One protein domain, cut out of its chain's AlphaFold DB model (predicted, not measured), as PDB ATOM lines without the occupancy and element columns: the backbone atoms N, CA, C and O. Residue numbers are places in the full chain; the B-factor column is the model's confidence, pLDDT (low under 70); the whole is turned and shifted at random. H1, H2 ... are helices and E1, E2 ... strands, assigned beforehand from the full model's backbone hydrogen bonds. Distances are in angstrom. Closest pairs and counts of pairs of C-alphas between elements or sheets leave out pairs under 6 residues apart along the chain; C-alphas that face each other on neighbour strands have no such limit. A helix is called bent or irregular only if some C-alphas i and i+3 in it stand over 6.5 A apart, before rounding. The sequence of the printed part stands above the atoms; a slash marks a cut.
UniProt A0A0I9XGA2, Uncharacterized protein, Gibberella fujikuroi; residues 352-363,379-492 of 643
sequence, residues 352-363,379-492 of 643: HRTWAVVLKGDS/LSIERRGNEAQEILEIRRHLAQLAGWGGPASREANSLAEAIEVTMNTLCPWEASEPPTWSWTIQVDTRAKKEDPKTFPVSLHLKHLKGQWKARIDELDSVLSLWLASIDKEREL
ATOM      1  N   HIS A 352     -32.466  44.714 -34.427       64.12
ATOM      2  CA  HIS A 352     -33.581  43.789 -34.538       64.12
ATOM      3  C   HIS A 352     -33.255  42.500 -33.772       64.12
ATOM      4  O   HIS A 352     -32.358  41.747 -34.170       64.12
ATOM      5  N   ARG A 353     -33.981  42.281 -32.672       73.69
ATOM      6  CA  ARG A 353     -33.984  41.056 -31.873       73.69
ATOM      7  C   ARG A 353     -35.340  40.370 -31.999       73.69
ATOM      8  O   ARG A 353     -36.367  41.043 -31.959       73.69
ATOM      9  N   THR A 354     -35.342  39.047 -32.124       78.19
ATOM     10  CA  THR A 354     -36.557  38.232 -32.001       78.19
ATOM     11  C   THR A 354     -36.675  37.647 -30.596       78.19
ATOM     12  O   THR A 354     -35.673  37.438 -29.912       78.19
ATOM     13  N   TRP A 355     -37.913  37.376 -30.200       86.31
ATOM     14  CA  TRP A 355     -38.337  36.682 -28.988       86.31
ATOM     15  C   TRP A 355     -39.557  35.870 -29.439       86.31
ATOM     16  O   TRP A 355     -40.537  36.462 -29.899       86.31
ATOM     17  N   ALA A 356     -39.459  34.540 -29.474       82.44
ATOM     18  CA  ALA A 356     -40.486  33.683 -30.071       82.44
ATOM     19  C   ALA A 356     -40.722  32.421 -29.237       82.44
ATOM     20  O   ALA A 356     -39.768  31.766 -28.823       82.44
ATOM     21  N   VAL A 357     -41.991  32.081 -28.997       80.19
ATOM     22  CA  VAL A 357     -42.367  30.936 -28.154       80.19
ATOM     23  C   VAL A 357     -42.219  29.631 -28.929       80.19
ATOM     24  O   VAL A 357     -42.668  29.510 -30.068       80.19
ATOM     25  N   VAL A 358     -41.623  28.635 -28.281       78.44
ATOM     26  CA  VAL A 358     -41.270  27.336 -28.849       78.44
ATOM     27  C   VAL A 358     -41.843  26.214 -27.991       78.44
ATOM     28  O   VAL A 358     -41.761  26.247 -26.763       78.44
ATOM     29  N   LEU A 359     -42.406  25.193 -28.642       66.31
ATOM     30  CA  LEU A 359     -42.798  23.962 -27.962       66.31
ATOM     31  C   LEU A 359     -41.562  23.090 -27.693       66.31
ATOM     32  O   LEU A 359     -40.669  22.987 -28.538       66.31
ATOM     33  N   LYS A 360     -41.511  22.480 -26.505       60.00
ATOM     34  CA  LYS A 360     -40.352  21.737 -25.997       60.00
ATOM     35  C   LYS A 360     -39.941  20.589 -26.940       60.00
ATOM     36  O   LYS A 360     -40.752  19.724 -27.256       60.00
ATOM     37  N   GLY A 361     -38.665  20.576 -27.334       47.75
ATOM     38  CA  GLY A 361     -37.962  19.373 -27.795       47.75
ATOM     39  C   GLY A 361     -37.354  18.618 -26.607       47.75
ATOM     40  O   GLY A 361     -37.211  19.187 -25.527       47.75
ATOM     41  N   ASP A 362     -37.004  17.348 -26.796       35.81
ATOM     42  CA  ASP A 362     -36.781  16.371 -25.712       35.81
ATOM     43  C   ASP A 362     -35.434  16.504 -24.952       35.81
ATOM     44  O   ASP A 362     -34.856  15.518 -24.505       35.81
ATOM     45  N   SER A 363     -34.904  17.726 -24.834       33.97
ATOM     46  CA  SER A 363     -33.672  18.050 -24.106       33.97
ATOM     47  C   SER A 363     -33.916  18.412 -22.630       33.97
ATOM     48  O   SER A 363     -35.045  18.680 -22.192       33.97
ATOM     49  N   LEU A 379     -38.949  49.623  -9.461       42.34
ATOM     50  CA  LEU A 379     -38.396  48.846 -10.581       42.34
ATOM     51  C   LEU A 379     -36.950  48.379 -10.332       42.34
ATOM     52  O   LEU A 379     -36.020  48.797 -11.023       42.34
ATOM     53  N   SER A 380     -36.755  47.491  -9.362       39.66
ATOM     54  CA  SER A 380     -35.467  46.829  -9.125       39.66
ATOM     55  C   SER A 380     -35.307  45.592 -10.023       39.66
ATOM     56  O   SER A 380     -35.592  44.469  -9.610       39.66
ATOM     57  N   ILE A 381     -34.866  45.785 -11.271       49.16
ATOM     58  CA  ILE A 381     -34.483  44.664 -12.148       49.16
ATOM     59  C   ILE A 381     -33.048  44.248 -11.811       49.16
ATOM     60  O   ILE A 381     -32.090  44.888 -12.250       49.16
ATOM     61  N   GLU A 382     -32.895  43.178 -11.033       48.56
ATOM     62  CA  GLU A 382     -31.613  42.482 -10.919       48.56
ATOM     63  C   GLU A 382     -31.322  41.709 -12.210       48.56
ATOM     64  O   GLU A 382     -32.186  41.004 -12.731       48.56
ATOM     65  N   ARG A 383     -30.085  41.811 -12.712       52.31
ATOM     66  CA  ARG A 383     -29.642  41.074 -13.903       52.31
ATOM     67  C   ARG A 383     -29.458  39.581 -13.597       52.31
ATOM     68  O   ARG A 383     -28.362  39.151 -13.232       52.31
ATOM     69  N   ARG A 384     -30.524  38.788 -13.739       53.94
ATOM     70  CA  ARG A 384     -30.492  37.313 -13.730       53.94
ATOM     71  C   ARG A 384     -30.323  36.843 -15.174       53.94
ATOM     72  O   ARG A 384     -31.181  37.121 -15.995       53.94
ATOM     73  N   GLY A 385     -29.267  36.073 -15.465       62.09
ATOM     74  CA  GLY A 385     -28.762  35.758 -16.822       62.09
ATOM     75  C   GLY A 385     -29.687  35.046 -17.834       62.09
ATOM     76  O   GLY A 385     -29.204  34.577 -18.863       62.09
ATOM     77  N   ASN A 386     -30.988  34.963 -17.568       78.88
ATOM     78  CA  ASN A 386     -32.036  34.579 -18.503       78.88
ATOM     79  C   ASN A 386     -32.609  35.834 -19.192       78.88
ATOM     80  O   ASN A 386     -33.566  36.455 -18.726       78.88
ATOM     81  N   GLU A 387     -32.021  36.180 -20.335       81.44
ATOM     82  CA  GLU A 387     -32.385  37.349 -21.148       81.44
ATOM     83  C   GLU A 387     -33.875  37.375 -21.546       81.44
ATOM     84  O   GLU A 387     -34.498  38.438 -21.595       81.44
ATOM     85  N   ALA A 388     -34.474  36.211 -21.818       84.38
ATOM     86  CA  ALA A 388     -35.866  36.128 -22.251       84.38
ATOM     87  C   ALA A 388     -36.854  36.482 -21.124       84.38
ATOM     88  O   ALA A 388     -37.877  37.117 -21.400       84.38
ATOM     89  N   GLN A 389     -36.528  36.115 -19.877       86.62
ATOM     90  CA  GLN A 389     -37.284  36.491 -18.679       86.62
ATOM     91  C   GLN A 389     -37.143  37.995 -18.393       86.62
ATOM     92  O   GLN A 389     -38.153  38.661 -18.169       86.62
ATOM     93  N   GLU A 390     -35.927  38.556 -18.476       83.94
ATOM     94  CA  GLU A 390     -35.701  40.004 -18.310       83.94
ATOM     95  C   GLU A 390     -36.555  40.821 -19.298       83.94
ATOM     96  O   GLU A 390     -37.259  41.748 -18.895       83.94
ATOM     97  N   ILE A 391     -36.564  40.445 -20.584       87.56
ATOM     98  CA  ILE A 391     -37.371  41.110 -21.625       87.56
ATOM     99  C   ILE A 391     -38.874  41.039 -21.311       87.56
ATOM    100  O   ILE A 391     -39.578  42.043 -21.475       87.56
ATOM    101  N   LEU A 392     -39.376  39.890 -20.838       89.12
ATOM    102  CA  LEU A 392     -40.783  39.734 -20.459       89.12
ATOM    103  C   LEU A 392     -41.158  40.661 -19.295       89.12
ATOM    104  O   LEU A 392     -42.187  41.338 -19.347       89.12
ATOM    105  N   GLU A 393     -40.325  40.734 -18.259       87.69
ATOM    106  CA  GLU A 393     -40.603  41.561 -17.084       87.69
ATOM    107  C   GLU A 393     -40.469  43.058 -17.373       87.69
ATOM    108  O   GLU A 393     -41.303  43.845 -16.916       87.69
ATOM    109  N   ILE A 394     -39.514  43.458 -18.221       86.31
ATOM    110  CA  ILE A 394     -39.450  44.816 -18.775       86.31
ATOM    111  C   ILE A 394     -40.750  45.132 -19.530       86.31
ATOM    112  O   ILE A 394     -41.364  46.166 -19.266       86.31
ATOM    113  N   ARG A 395     -41.225  44.250 -20.425       89.62
ATOM    114  CA  ARG A 395     -42.467  44.466 -21.193       89.62
ATOM    115  C   ARG A 395     -43.712  44.543 -20.302       89.62
ATOM    116  O   ARG A 395     -44.565  45.401 -20.552       89.62
ATOM    117  N   ARG A 396     -43.800  43.707 -19.260       89.38
ATOM    118  CA  ARG A 396     -44.886  43.703 -18.262       89.38
ATOM    119  C   ARG A 396     -44.924  45.020 -17.489       89.38
ATOM    120  O   ARG A 396     -45.962  45.678 -17.428       89.38
ATOM    121  N   HIS A 397     -43.788  45.456 -16.947       84.38
ATOM    122  CA  HIS A 397     -43.720  46.718 -16.212       84.38
ATOM    123  C   HIS A 397     -43.935  47.931 -17.125       84.38
ATOM    124  O   HIS A 397     -44.671  48.842 -16.755       84.38
ATOM    125  N   LEU A 398     -43.401  47.934 -18.352       86.19
ATOM    126  CA  LEU A 398     -43.697  48.974 -19.342       86.19
ATOM    127  C   LEU A 398     -45.200  49.061 -19.663       86.19
ATOM    128  O   LEU A 398     -45.717  50.173 -19.761       86.19
ATOM    129  N   ALA A 399     -45.924  47.936 -19.736       86.50
ATOM    130  CA  ALA A 399     -47.385  47.927 -19.888       86.50
ATOM    131  C   ALA A 399     -48.082  48.640 -18.718       86.50
ATOM    132  O   ALA A 399     -48.876  49.560 -18.920       86.50
ATOM    133  N   GLN A 400     -47.731  48.267 -17.483       85.69
ATOM    134  CA  GLN A 400     -48.293  48.836 -16.252       85.69
ATOM    135  C   GLN A 400     -47.959  50.338 -16.098       85.69
ATOM    136  O   GLN A 400     -48.797  51.131 -15.649       85.69
ATOM    137  N   LEU A 401     -46.755  50.759 -16.511       81.31
ATOM    138  CA  LEU A 401     -46.275  52.147 -16.458       81.31
ATOM    139  C   LEU A 401     -46.775  53.022 -17.622       81.31
ATOM    140  O   LEU A 401     -46.896  54.236 -17.450       81.31
ATOM    141  N   ALA A 402     -47.114  52.453 -18.777       80.19
ATOM    142  CA  ALA A 402     -47.769  53.178 -19.866       80.19
ATOM    143  C   ALA A 402     -49.296  53.233 -19.679       80.19
ATOM    144  O   ALA A 402     -49.922  54.265 -19.920       80.19
ATOM    145  N   GLY A 403     -49.893  52.142 -19.188       82.38
ATOM    146  CA  GLY A 403     -51.329  51.882 -19.279       82.38
ATOM    147  C   GLY A 403     -51.760  51.401 -20.671       82.38
ATOM    148  O   GLY A 403     -52.919  51.585 -21.032       82.38
ATOM    149  N   TRP A 404     -50.838  50.850 -21.470       84.06
ATOM    150  CA  TRP A 404     -51.112  50.328 -22.815       84.06
ATOM    151  C   TRP A 404     -51.029  48.795 -22.785       84.06
ATOM    152  O   TRP A 404     -50.024  48.247 -22.334       84.06
ATOM    153  N   GLY A 405     -52.074  48.117 -23.264       83.25
ATOM    154  CA  GLY A 405     -52.034  46.678 -23.549       83.25
ATOM    155  C   GLY A 405     -51.384  46.390 -24.905       83.25
ATOM    156  O   GLY A 405     -51.283  47.287 -25.746       83.25
ATOM    157  N   GLY A 406     -50.939  45.153 -25.118       84.56
ATOM    158  CA  GLY A 406     -50.510  44.669 -26.427       84.56
ATOM    159  C   GLY A 406     -51.657  44.575 -27.448       84.56
ATOM    160  O   GLY A 406     -52.837  44.679 -27.108       84.56
ATOM    161  N   PRO A 407     -51.345  44.334 -28.733       85.25
ATOM    162  CA  PRO A 407     -52.370  44.198 -29.768       85.25
ATOM    163  C   PRO A 407     -53.247  42.947 -29.596       85.25
ATOM    164  O   PRO A 407     -54.324  42.898 -30.183       85.25
ATOM    165  N   ALA A 408     -52.816  41.978 -28.778       87.25
ATOM    166  CA  ALA A 408     -53.506  40.717 -28.503       87.25
ATOM    167  C   ALA A 408     -54.103  40.621 -27.082       87.25
ATOM    168  O   ALA A 408     -54.350  39.522 -26.584       87.25
ATOM    169  N   SER A 409     -54.359  41.748 -26.397       89.94
ATOM    170  CA  SER A 409     -54.901  41.728 -25.023       89.94
ATOM    171  C   SER A 409     -56.272  41.043 -24.895       89.94
ATOM    172  O   SER A 409     -56.661  40.650 -23.796       89.94
ATOM    173  N   ARG A 410     -57.026  40.897 -25.994       90.44
ATOM    174  CA  ARG A 410     -58.305  40.164 -26.002       90.44
ATOM    175  C   ARG A 410     -58.062  38.662 -25.960       90.44
ATOM    176  O   ARG A 410     -58.636  37.963 -25.133       90.44
ATOM    177  N   GLU A 411     -57.167  38.192 -26.815       92.44
ATOM    178  CA  GLU A 411     -56.756  36.801 -26.944       92.44
ATOM    179  C   GLU A 411     -56.002  36.349 -25.685       92.44
ATOM    180  O   GLU A 411     -56.239  35.246 -25.202       92.44
ATOM    181  N   ALA A 412     -55.199  37.232 -25.080       91.88
ATOM    182  CA  ALA A 412     -54.575  37.034 -23.771       91.88
ATOM    183  C   ALA A 412     -55.598  36.861 -22.633       91.88
ATOM    184  O   ALA A 412     -55.400  36.029 -21.749       91.88
ATOM    185  N   ASN A 413     -56.704  37.613 -22.656       93.12
ATOM    186  CA  ASN A 413     -57.778  37.481 -21.672       93.12
ATOM    187  C   ASN A 413     -58.558  36.166 -21.852       93.12
ATOM    188  O   ASN A 413     -58.788  35.462 -20.873       93.12
ATOM    189  N   SER A 414     -58.896  35.786 -23.089       93.75
ATOM    190  CA  SER A 414     -59.528  34.486 -23.373       93.75
ATOM    191  C   SER A 414     -58.606  33.301 -23.051       93.75
ATOM    192  O   SER A 414     -59.072  32.256 -22.601       93.75
ATOM    193  N   LEU A 415     -57.294  33.457 -23.248       93.56
ATOM    194  CA  LEU A 415     -56.278  32.482 -22.846       93.56
ATOM    195  C   LEU A 415     -56.202  32.341 -21.323       93.56
ATOM    196  O   LEU A 415     -56.173  31.222 -20.818       93.56
ATOM    197  N   ALA A 416     -56.207  33.459 -20.591       93.38
ATOM    198  CA  ALA A 416     -56.266  33.448 -19.134       93.38
ATOM    199  C   ALA A 416     -57.527  32.727 -18.636       93.38
ATOM    200  O   ALA A 416     -57.418  31.830 -17.808       93.38
ATOM    201  N   GLU A 417     -58.700  33.040 -19.193       93.25
ATOM    202  CA  GLU A 417     -59.966  32.378 -18.855       93.25
ATOM    203  C   GLU A 417     -59.922  30.862 -19.130       93.25
ATOM    204  O   GLU A 417     -60.307  30.072 -18.269       93.25
ATOM    205  N   ALA A 418     -59.370  30.429 -20.270       92.75
ATOM    206  CA  ALA A 418     -59.202  29.008 -20.587       92.75
ATOM    207  C   ALA A 418     -58.250  28.285 -19.611       92.75
ATOM    208  O   ALA A 418     -58.557  27.184 -19.146       92.75
ATOM    209  N   ILE A 419     -57.115  28.903 -19.265       91.56
ATOM    210  CA  ILE A 419     -56.155  28.387 -18.274       91.56
ATOM    211  C   ILE A 419     -56.814  28.284 -16.890       91.56
ATOM    212  O   ILE A 419     -56.692  27.262 -16.215       91.56
ATOM    213  N   GLU A 420     -57.561  29.310 -16.480       91.25
ATOM    214  CA  GLU A 420     -58.278  29.337 -15.206       91.25
ATOM    215  C   GLU A 420     -59.357  28.258 -15.125       91.25
ATOM    216  O   GLU A 420     -59.404  27.533 -14.134       91.25
ATOM    217  N   VAL A 421     -60.206  28.103 -16.146       91.69
ATOM    218  CA  VAL A 421     -61.215  27.030 -16.173       91.69
ATOM    219  C   VAL A 421     -60.540  25.659 -16.112       91.69
ATOM    220  O   VAL A 421     -60.993  24.796 -15.361       91.69
ATOM    221  N   THR A 422     -59.424  25.467 -16.820       89.94
ATOM    222  CA  THR A 422     -58.695  24.188 -16.836       89.94
ATOM    223  C   THR A 422     -58.117  23.852 -15.458       89.94
ATOM    224  O   THR A 422     -58.424  22.794 -14.913       89.94
ATOM    225  N   MET A 423     -57.379  24.769 -14.822       87.00
ATOM    226  CA  MET A 423     -56.849  24.535 -13.469       87.00
ATOM    227  C   MET A 423     -57.952  24.337 -12.427       87.00
ATOM    228  O   MET A 423     -57.859  23.438 -11.600       87.00
ATOM    229  N   ASN A 424     -59.023  25.134 -12.468       86.88
ATOM    230  CA  ASN A 424     -60.124  25.020 -11.503       86.88
ATOM    231  C   ASN A 424     -60.988  23.756 -11.690       86.88
ATOM    232  O   ASN A 424     -61.798  23.454 -10.814       86.88
ATOM    233  N   THR A 425     -60.841  23.025 -12.802       87.25
ATOM    234  CA  THR A 425     -61.551  21.756 -13.055       87.25
ATOM    235  C   THR A 425     -60.672  20.519 -12.882       87.25
ATOM    236  O   THR A 425     -61.178  19.505 -12.405       87.25
ATOM    237  N   LEU A 426     -59.381  20.588 -13.228       83.50
ATOM    238  CA  LEU A 426     -58.446  19.458 -13.124       83.50
ATOM    239  C   LEU A 426     -57.635  19.444 -11.817       83.50
ATOM    240  O   LEU A 426     -57.327  18.370 -11.309       83.50
ATOM    241  N   CYS A 427     -57.317  20.617 -11.262       77.62
ATOM    242  CA  CYS A 427     -56.415  20.787 -10.117       77.62
ATOM    243  C   CYS A 427     -57.078  21.628  -9.003       77.62
ATOM    244  O   CYS A 427     -56.645  22.756  -8.737       77.62
ATOM    245  N   PRO A 428     -58.160  21.145  -8.360       72.00
ATOM    246  CA  PRO A 428     -58.801  21.860  -7.257       72.00
ATOM    247  C   PRO A 428     -57.826  22.012  -6.076       72.00
ATOM    248  O   PRO A 428     -57.399  21.020  -5.497       72.00
ATOM    249  N   TRP A 429     -57.483  23.257  -5.730       70.94
ATOM    250  CA  TRP A 429     -56.435  23.578  -4.750       70.94
ATOM    251  C   TRP A 429     -56.714  23.000  -3.356       70.94
ATOM    252  O   TRP A 429     -57.734  23.318  -2.731       70.94
ATOM    253  N   GLU A 430     -55.765  22.222  -2.833       65.69
ATOM    254  CA  GLU A 430     -55.760  21.787  -1.436       65.69
ATOM    255  C   GLU A 430     -54.978  22.768  -0.549       65.69
ATOM    256  O   GLU A 430     -53.963  23.336  -0.943       65.69
ATOM    257  N   ALA A 431     -55.412  22.949   0.703       61.03
ATOM    258  CA  ALA A 431     -54.833  23.940   1.624       61.03
ATOM    259  C   ALA A 431     -53.376  23.655   2.070       61.03
ATOM    260  O   ALA A 431     -52.794  24.437   2.824       61.03
ATOM    261  N   SER A 432     -52.808  22.532   1.633       60.62
ATOM    262  CA  SER A 432     -51.406  22.120   1.750       60.62
ATOM    263  C   SER A 432     -50.512  22.675   0.631       60.62
ATOM    264  O   SER A 432     -49.293  22.718   0.804       60.62
ATOM    265  N   GLU A 433     -51.081  23.091  -0.502       66.62
ATOM    266  CA  GLU A 433     -50.338  23.516  -1.692       66.62
ATOM    267  C   GLU A 433     -49.960  25.008  -1.668       66.62
ATOM    268  O   GLU A 433     -50.710  25.843  -1.142       66.62
ATOM    269  N   PRO A 434     -48.824  25.399  -2.281       71.56
ATOM    270  CA  PRO A 434     -48.440  26.802  -2.380       71.56
ATOM    271  C   PRO A 434     -49.506  27.620  -3.138       71.56
ATOM    272  O   PRO A 434     -49.976  27.201  -4.192       71.56
ATOM    273  N   PRO A 435     -49.848  28.844  -2.686       79.12
ATOM    274  CA  PRO A 435     -50.870  29.682  -3.325       79.12
ATOM    275  C   PRO A 435     -50.409  30.320  -4.653       79.12
ATOM    276  O   PRO A 435     -51.072  31.215  -5.176       79.12
ATOM    277  N   THR A 436     -49.258  29.901  -5.181       82.81
ATOM    278  CA  THR A 436     -48.722  30.281  -6.492       82.81
ATOM    279  C   THR A 436     -48.218  29.012  -7.170       82.81
ATOM    280  O   THR A 436     -47.437  28.281  -6.565       82.81
ATOM    281  N   TRP A 437     -48.625  28.785  -8.415       85.50
ATOM    282  CA  TRP A 437     -48.102  27.725  -9.279       85.50
ATOM    283  C   TRP A 437     -47.413  28.367 -10.487       85.50
ATOM    284  O   TRP A 437     -47.848  29.418 -10.965       85.50
ATOM    285  N   SER A 438     -46.321  27.771 -10.959       85.94
ATOM    286  CA  SER A 438     -45.472  28.336 -12.010       85.94
ATOM    287  C   SER A 438     -45.052  27.270 -13.010       85.94
ATOM    288  O   SER A 438     -44.629  26.189 -12.608       85.94
ATOM    289  N   TRP A 439     -45.110  27.609 -14.293       86.62
ATOM    290  CA  TRP A 439     -44.793  26.724 -15.411       86.62
ATOM    291  C   TRP A 439     -43.883  27.432 -16.416       86.62
ATOM    292  O   TRP A 439     -43.851  28.664 -16.474       86.62
ATOM    293  N   THR A 440     -43.121  26.665 -17.192       84.94
ATOM    294  CA  THR A 440     -42.111  27.204 -18.111       84.94
ATOM    295  C   THR A 440     -42.492  27.004 -19.574       84.94
ATOM    296  O   THR A 440     -42.844  25.906 -20.001       84.94
ATOM    297  N   ILE A 441     -42.361  28.068 -20.368       85.94
ATOM    298  CA  ILE A 441     -42.328  27.998 -21.835       85.94
ATOM    299  C   ILE A 441     -40.888  28.154 -22.317       85.94
ATOM    300  O   ILE A 441     -40.109  28.887 -21.709       85.94
ATOM    301  N   GLN A 442     -40.527  27.500 -23.418       83.81
ATOM    302  CA  GLN A 442     -39.241  27.751 -24.068       83.81
ATOM    303  C   GLN A 442     -39.379  28.924 -25.042       83.81
ATOM    304  O   GLN A 442     -40.382  29.041 -25.751       83.81
ATOM    305  N   VAL A 443     -38.382  29.805 -25.061       83.81
ATOM    306  CA  VAL A 443     -38.362  31.000 -25.909       83.81
ATOM    307  C   VAL A 443     -37.026  31.098 -26.630       83.81
ATOM    308  O   VAL A 443     -35.987  31.227 -25.988       83.81
ATOM    309  N   ASP A 444     -37.057  31.107 -27.961       81.69
ATOM    310  CA  ASP A 444     -35.878  31.381 -28.782       81.69
ATOM    311  C   ASP A 444     -35.691  32.911 -28.877       81.69
ATOM    312  O   ASP A 444     -36.509  33.613 -29.489       81.69
ATOM    313  N   THR A 445     -34.606  33.448 -28.302       79.94
ATOM    314  CA  THR A 445     -34.146  34.820 -28.589       79.94
ATOM    315  C   THR A 445     -33.052  34.807 -29.651       79.94
ATOM    316  O   THR A 445     -32.241  33.883 -29.736       79.94
ATOM    317  N   ARG A 446     -33.018  35.831 -30.511       76.06
ATOM    318  CA  ARG A 446     -31.990  35.948 -31.559       76.06
ATOM    319  C   ARG A 446     -31.638  37.401 -31.826       76.06
ATOM    320  O   ARG A 446     -32.527  38.212 -32.062       76.06
ATOM    321  N   ALA A 447     -30.350  37.729 -31.844       71.19
ATOM    322  CA  ALA A 447     -29.850  39.026 -32.302       71.19
ATOM    323  C   ALA A 447     -29.385  38.949 -33.770       71.19
ATOM    324  O   ALA A 447     -28.963  37.892 -34.240       71.19
ATOM    325  N   LYS A 448     -29.420  40.065 -34.514       62.00
ATOM    326  CA  LYS A 448     -28.906  40.108 -35.900       62.00
ATOM    327  C   LYS A 448     -27.423  39.679 -35.932       62.00
ATOM    328  O   LYS A 448     -26.581  40.369 -35.363       62.00
ATOM    329  N   LYS A 449     -27.125  38.594 -36.664       60.31
ATOM    330  CA  LYS A 449     -25.824  37.884 -36.759       60.31
ATOM    331  C   LYS A 449     -25.427  36.996 -35.560       60.31
ATOM    332  O   LYS A 449     -24.283  36.560 -35.517       60.31
ATOM    333  N   GLU A 450     -26.336  36.683 -34.639       69.62
ATOM    334  CA  GLU A 450     -26.146  35.603 -33.655       69.62
ATOM    335  C   GLU A 450     -27.086  34.418 -33.951       69.62
ATOM    336  O   GLU A 450     -28.154  34.571 -34.565       69.62
ATOM    337  N   ASP A 451     -26.671  33.230 -33.521       69.50
ATOM    338  CA  ASP A 451     -27.494  32.020 -33.521       69.50
ATOM    339  C   ASP A 451     -28.614  32.112 -32.464       69.50
ATOM    340  O   ASP A 451     -28.483  32.876 -31.499       69.50
ATOM    341  N   PRO A 452     -29.745  31.405 -32.654       72.19
ATOM    342  CA  PRO A 452     -30.842  31.416 -31.692       72.19
ATOM    343  C   PRO A 452     -30.407  30.813 -30.350       72.19
ATOM    344  O   PRO A 452     -29.691  29.815 -30.305       72.19
ATOM    345  N   LYS A 453     -30.864  31.423 -29.257       79.12
ATOM    346  CA  LYS A 453     -30.625  30.985 -27.880       79.12
ATOM    347  C   LYS A 453     -31.968  30.707 -27.222       79.12
ATOM    348  O   LYS A 453     -32.775  31.622 -27.064       79.12
ATOM    349  N   THR A 454     -32.204  29.452 -26.865       79.94
ATOM    350  CA  THR A 454     -33.423  29.029 -26.172       79.94
ATOM    351  C   THR A 454     -33.292  29.303 -24.677       79.94
ATOM    352  O   THR A 454     -32.294  28.923 -24.068       79.94
ATOM    353  N   PHE A 455     -34.301  29.931 -24.077       81.56
ATOM    354  CA  PHE A 455     -34.364  30.217 -22.644       81.56
ATOM    355  C   PHE A 455     -35.721  29.795 -22.044       81.56
ATOM    356  O   PHE A 455     -36.759  30.079 -22.652       81.56
ATOM    357  N   PRO A 456     -35.752  29.199 -20.833       83.44
ATOM    358  CA  PRO A 456     -36.993  28.859 -20.142       83.44
ATOM    359  C   PRO A 456     -37.594  30.094 -19.452       83.44
ATOM    360  O   PRO A 456     -37.040  30.613 -18.484       83.44
ATOM    361  N   VAL A 457     -38.746  30.567 -19.916       85.38
ATOM    362  CA  VAL A 457     -39.475  31.718 -19.357       85.38
ATOM    363  C   VAL A 457     -40.591  31.229 -18.435       85.38
ATOM    364  O   VAL A 457     -41.370  30.356 -18.811       85.38
ATOM    365  N   SER A 458     -40.666  31.784 -17.222       87.50
ATOM    366  CA  SER A 458     -41.537  31.300 -16.140       87.50
ATOM    367  C   SER A 458     -42.817  32.131 -16.009       87.50
ATOM    368  O   SER A 458     -42.782  33.311 -15.649       87.50
ATOM    369  N   LEU A 459     -43.963  31.497 -16.252       87.75
ATOM    370  CA  LEU A 459     -45.303  32.081 -16.183       87.75
ATOM    371  C   LEU A 459     -46.037  31.594 -14.932       87.75
ATOM    372  O   LEU A 459     -45.869  30.450 -14.515       87.75
ATOM    373  N   HIS A 460     -46.841  32.464 -14.312       88.94
ATOM    374  CA  HIS A 460     -47.356  32.210 -12.962       88.94
ATOM    375  C   HIS A 460     -48.875  32.369 -12.839       88.94
ATOM    376  O   HIS A 460     -49.477  33.328 -13.334       88.94
ATOM    377  N   LEU A 461     -49.474  31.459 -12.075       87.56
ATOM    378  CA  LEU A 461     -50.859  31.476 -11.621       87.56
ATOM    379  C   LEU A 461     -50.888  31.690 -10.104       87.56
ATOM    380  O   LEU A 461     -50.022  31.197  -9.383       87.56
ATOM    381  N   LYS A 462     -51.899  32.401  -9.599       87.31
ATOM    382  CA  LYS A 462     -52.107  32.645  -8.165       87.31
ATOM    383  C   LYS A 462     -53.470  32.130  -7.734       87.31
ATOM    384  O   LYS A 462     -54.473  32.422  -8.382       87.31
ATOM    385  N   HIS A 463     -53.525  31.410  -6.622       82.19
ATOM    386  CA  HIS A 463     -54.781  30.986  -6.024       82.19
ATOM    387  C   HIS A 463     -55.390  32.141  -5.208       82.19
ATOM    388  O   HIS A 463     -54.792  32.635  -4.250       82.19
ATOM    389  N   LEU A 464     -56.575  32.613  -5.606       80.31
ATOM    390  CA  LEU A 464     -57.254  33.778  -5.038       80.31
ATOM    391  C   LEU A 464     -58.728  33.457  -4.758       80.31
ATOM    392  O   LEU A 464     -59.489  33.126  -5.661       80.31
ATOM    393  N   LYS A 465     -59.155  33.621  -3.498       78.69
ATOM    394  CA  LYS A 465     -60.554  33.441  -3.044       78.69
ATOM    395  C   LYS A 465     -61.180  32.060  -3.344       78.69
ATOM    396  O   LYS A 465     -62.400  31.972  -3.447       78.69
ATOM    397  N   GLY A 466     -60.380  30.996  -3.451       76.44
ATOM    398  CA  GLY A 466     -60.882  29.654  -3.786       76.44
ATOM    399  C   GLY A 466     -60.917  29.347  -5.288       76.44
ATOM    400  O   GLY A 466     -61.615  28.422  -5.687       76.44
ATOM    401  N   GLN A 467     -60.228  30.142  -6.116       84.31
ATOM    402  CA  GLN A 467     -60.045  29.884  -7.543       84.31
ATOM    403  C   GLN A 467     -58.609  30.193  -7.981       84.31
ATOM    404  O   GLN A 467     -58.018  31.191  -7.562       84.31
ATOM    405  N   TRP A 468     -58.051  29.380  -8.875       85.56
ATOM    406  CA  TRP A 468     -56.848  29.728  -9.628       85.56
ATOM    407  C   TRP A 468     -57.122  30.923 -10.544       85.56
ATOM    408  O   TRP A 468     -58.151  30.953 -11.224       85.56
ATOM    409  N   LYS A 469     -56.195  31.889 -10.555       89.38
ATOM    410  CA  LYS A 469     -56.200  33.080 -11.411       89.38
ATOM    411  C   LYS A 469     -54.879  33.240 -12.161       89.38
ATOM    412  O   LYS A 469     -53.805  33.152 -11.561       89.38
ATOM    413  N   ALA A 470     -54.955  33.476 -13.466       89.19
ATOM    414  CA  ALA A 470     -53.804  33.620 -14.354       89.19
ATOM    415  C   ALA A 470     -53.406  35.097 -14.513       89.19
ATOM    416  O   ALA A 470     -54.243  36.000 -14.453       89.19
ATOM    417  N   ARG A 471     -52.114  35.372 -14.727       89.50
ATOM    418  CA  ARG A 471     -51.635  36.741 -14.968       89.50
ATOM    419  C   ARG A 471     -51.820  37.154 -16.429       89.50
ATOM    420  O   ARG A 471     -50.958  36.919 -17.271       89.50
ATOM    421  N   ILE A 472     -52.950  37.808 -16.708       90.38
ATOM    422  CA  ILE A 472     -53.293  38.379 -18.025       90.38
ATOM    423  C   ILE A 472     -52.175  39.312 -18.532       90.38
ATOM    424  O   ILE A 472     -51.864  39.293 -19.717       90.38
ATOM    425  N   ASP A 473     -51.523  40.083 -17.655       89.75
ATOM    426  CA  ASP A 473     -50.439  41.001 -18.029       89.75
ATOM    427  C   ASP A 473     -49.134  40.291 -18.434       89.75
ATOM    428  O   ASP A 473     -48.358  40.836 -19.222       89.75
ATOM    429  N   GLU A 474     -48.910  39.057 -17.972       90.75
ATOM    430  CA  GLU A 474     -47.834  38.198 -18.480       90.75
ATOM    431  C   GLU A 474     -48.210  37.591 -19.830       90.75
ATOM    432  O   GLU A 474     -47.423  37.671 -20.767       90.75
ATOM    433  N   LEU A 475     -49.426  37.056 -19.963       92.06
ATOM    434  CA  LEU A 475     -49.903  36.435 -21.203       92.06
ATOM    435  C   LEU A 475     -50.008  37.447 -22.362       92.06
ATOM    436  O   LEU A 475     -49.609  37.131 -23.482       92.06
ATOM    437  N   ASP A 476     -50.459  38.678 -22.091       92.75
ATOM    438  CA  ASP A 476     -50.434  39.799 -23.043       92.75
ATOM    439  C   ASP A 476     -49.001  40.151 -23.445       92.75
ATOM    440  O   ASP A 476     -48.721  40.309 -24.629       92.75
ATOM    441  N   SER A 477     -48.075  40.213 -22.485       92.25
ATOM    442  CA  SER A 477     -46.671  40.530 -22.765       92.25
ATOM    443  C   SER A 477     -45.984  39.436 -23.598       92.25
ATOM    444  O   SER A 477     -45.274  39.767 -24.544       92.25
ATOM    445  N   VAL A 478     -46.237  38.149 -23.317       91.75
ATOM    446  CA  VAL A 478     -45.747  37.003 -24.114       91.75
ATOM    447  C   VAL A 478     -46.279  37.061 -25.547       91.75
ATOM    448  O   VAL A 478     -45.501  36.989 -26.499       91.75
ATOM    449  N   LEU A 479     -47.599  37.209 -25.715       90.50
ATOM    450  CA  LEU A 479     -48.227  37.287 -27.036       90.50
ATOM    451  C   LEU A 479     -47.729  38.508 -27.810       90.50
ATOM    452  O   LEU A 479     -47.360  38.387 -28.975       90.50
ATOM    453  N   SER A 480     -47.665  39.668 -27.157       90.94
ATOM    454  CA  SER A 480     -47.214  40.922 -27.756       90.94
ATOM    455  C   SER A 480     -45.751  40.854 -28.209       90.94
ATOM    456  O   SER A 480     -45.470  41.248 -29.339       90.94
ATOM    457  N   LEU A 481     -44.840  40.268 -27.418       90.00
ATOM    458  CA  LEU A 481     -43.434  40.072 -27.805       90.00
ATOM    459  C   LEU A 481     -43.273  39.082 -28.969       90.00
ATOM    460  O   LEU A 481     -42.482  39.326 -29.883       90.00
ATOM    461  N   TRP A 482     -44.037  37.985 -28.970       87.94
ATOM    462  CA  TRP A 482     -43.985  36.987 -30.041       87.94
ATOM    463  C   TRP A 482     -44.553  37.531 -31.362       87.94
ATOM    464  O   TRP A 482     -43.943  37.385 -32.419       87.94
ATOM    465  N   LEU A 483     -45.666  38.267 -31.303       87.62
ATOM    466  CA  LEU A 483     -46.195  39.030 -32.435       87.62
ATOM    467  C   LEU A 483     -45.198  40.105 -32.906       87.62
ATOM    468  O   LEU A 483     -44.962  40.259 -34.108       87.62
ATOM    469  N   ALA A 484     -44.560  40.813 -31.969       85.75
ATOM    470  CA  ALA A 484     -43.574  41.843 -32.268       85.75
ATOM    471  C   ALA A 484     -42.346  41.286 -32.997       85.75
ATOM    472  O   ALA A 484     -41.809  41.988 -33.855       85.75
ATOM    473  N   SER A 485     -41.911  40.053 -32.727       83.50
ATOM    474  CA  SER A 485     -40.767  39.468 -33.437       83.50
ATOM    475  C   SER A 485     -41.079  39.101 -34.893       83.50
ATOM    476  O   SER A 485     -40.233  39.306 -35.762       83.50
ATOM    477  N   ILE A 486     -42.303  38.645 -35.171       78.69
ATOM    478  CA  ILE A 486     -42.714  38.080 -36.467       78.69
ATOM    479  C   ILE A 486     -43.239  39.124 -37.458       78.69
ATOM    480  O   ILE A 486     -42.993  39.027 -38.660       78.69
ATOM    481  N   ASP A 487     -43.947  40.155 -36.997       75.31
ATOM    482  CA  ASP A 487     -44.699  41.037 -37.901       75.31
ATOM    483  C   ASP A 487     -43.812  41.948 -38.797       75.31
ATOM    484  O   ASP A 487     -44.292  42.460 -39.806       75.31
ATOM    485  N   LYS A 488     -42.482  41.997 -38.585       68.50
ATOM    486  CA  LYS A 488     -41.533  42.504 -39.604       68.50
ATOM    487  C   LYS A 488     -41.372  41.558 -40.805       68.50
ATOM    488  O   LYS A 488     -41.273  42.019 -41.941       68.50
ATOM    489  N   GLU A 489     -41.300  40.248 -40.580       67.75
ATOM    490  CA  GLU A 489     -41.193  39.264 -41.669       67.75
ATOM    491  C   GLU A 489     -42.468  39.271 -42.520       67.75
ATOM    492  O   GLU A 489     -42.406  39.175 -43.744       67.75
ATOM    493  N   ARG A 490     -43.617  39.507 -41.875       70.06
ATOM    494  CA  ARG A 490     -44.913  39.766 -42.515       70.06
ATOM    495  C   ARG A 490     -44.905  41.024 -43.396       70.06
ATOM    496  O   ARG A 490     -45.325  40.946 -44.551       70.06
ATOM    497  N   GLU A 491     -44.421  42.165 -42.896       67.12
ATOM    498  CA  GLU A 491     -44.293  43.399 -43.695       67.12
ATOM    499  C   GLU A 491     -43.409  43.182 -44.937       67.12
ATOM    500  O   GLU A 491     -43.802  43.535 -46.055       67.12
ATOM    501  N   LEU A 492     -42.259  42.518 -44.771       66.81
ATOM    502  CA  LEU A 492     -41.353  42.175 -45.873       66.81
ATOM    503  C   LEU A 492     -42.000  41.222 -46.892       66.81
ATOM    504  O   LEU A 492     -41.928  41.482 -48.094       66.81
TER     505      LEU A 492
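AT A GLANCE: This is residues 352 to 363 and 379 to 492 of the 643 residues of an uncharacterized protein of Gibberella fujikuroi (UniProt A0A0I9XGA2). A long, strongly twisted hairpin of two strands, E2 and E3, makes most of the length of the domain, with the shorter E1 beside one end of it and the four-residue E4 beside the other. Three helices pack on this curled sheet: H3 runs from the E4 end back to E1, H2 packs beside E4, and H1 stands about perpendicular to H3, with its first residues on E3. The printed part has 126 residues, with elements in the order E1 H1 H2 E2 E3 E4 H3. The sheet's order is E1 E2 E3 E4, all antiparallel, and the class is mixed, helices and strands. The whole is compact, with a radius of gyration of the C-alphas of 15.8 A and spans of 50 by 35 by 31 A.

IN THESE COORDINATES: E2, residues 436 to 447, is 33.1 A long from first to last C-alpha, and E3, residues 453 to 464, is 35.2 A. E1, residues 353 to 358, begins with C-alpha 353 at (-33.984, 41.056, -31.873), and E4 is residues 467 to 470. H1, residues 387 to 402, measures 22.1 A, and H2, residues 409 to 426, measures 25.5 A. H3, residues 472 to 492, measures 30.5 A and ends with C-alpha 492 at (-41.353, 42.175, -45.873). H3 has a kink of 31 degrees near residue 486 and is only just irregular, with C-alphas 485 and 488 6.9 A apart.

HOW THE PARTS SIT: E2, E3 and E4 form a meander, each strand the antiparallel neighbour of the one before. In the hairpin of E2 and E3, N 441 and O 457 are within hydrogen-bond range at 2.9 A; in that of E3 and E4, N 462 and O 469 are at 2.8 A. Edge strand E1 is antiparallel to E2, with N 354 and O 446 at 2.9 A. E1 and E4 are apart. H1 and H3 are on opposite faces of the sheet. The closest C-alphas of E1 and H3 are those of Thr 354 and Ser 485, 4.6 A apart; those of H1 and E3 are Gln 389 and Val 457, 5.3 A. H2 stands at the sheet's level, its height 2.9 A, with the C-alphas of Ala 416 and Ala 470 in E4 the closest, 5.4 A apart. With residues 409 to 416 alone, H2 touches H3, closest at the C-alphas of Ala 412 and Asp 476, 5.0 A, at a steep tilt of 47 degrees, opposite ways. With residues 392 to 399 alone, H1 touches H3, closest at the C-alphas of Arg 396 and Ser 477, 5.8 A, about perpendicular at 75 degrees. Every O i to N i+4 pair is within hydrogen-bond range in H1 and H2, and 15 of 17 are in H3.

THE WHOLE: The two C-alphas farthest apart, those of Ser 432 and Leu 492, are 52.6 A from each other. Residues 364 to 378 are not printed, and C-alphas 363 and 379 are 34.0 A apart across the cut. Of the links that are printed whole, none is long. The mean pLDDT of the printed part is 79.6; 25 residues are under 70, among them 359 to 363, 379 to 385 and 430 to 433.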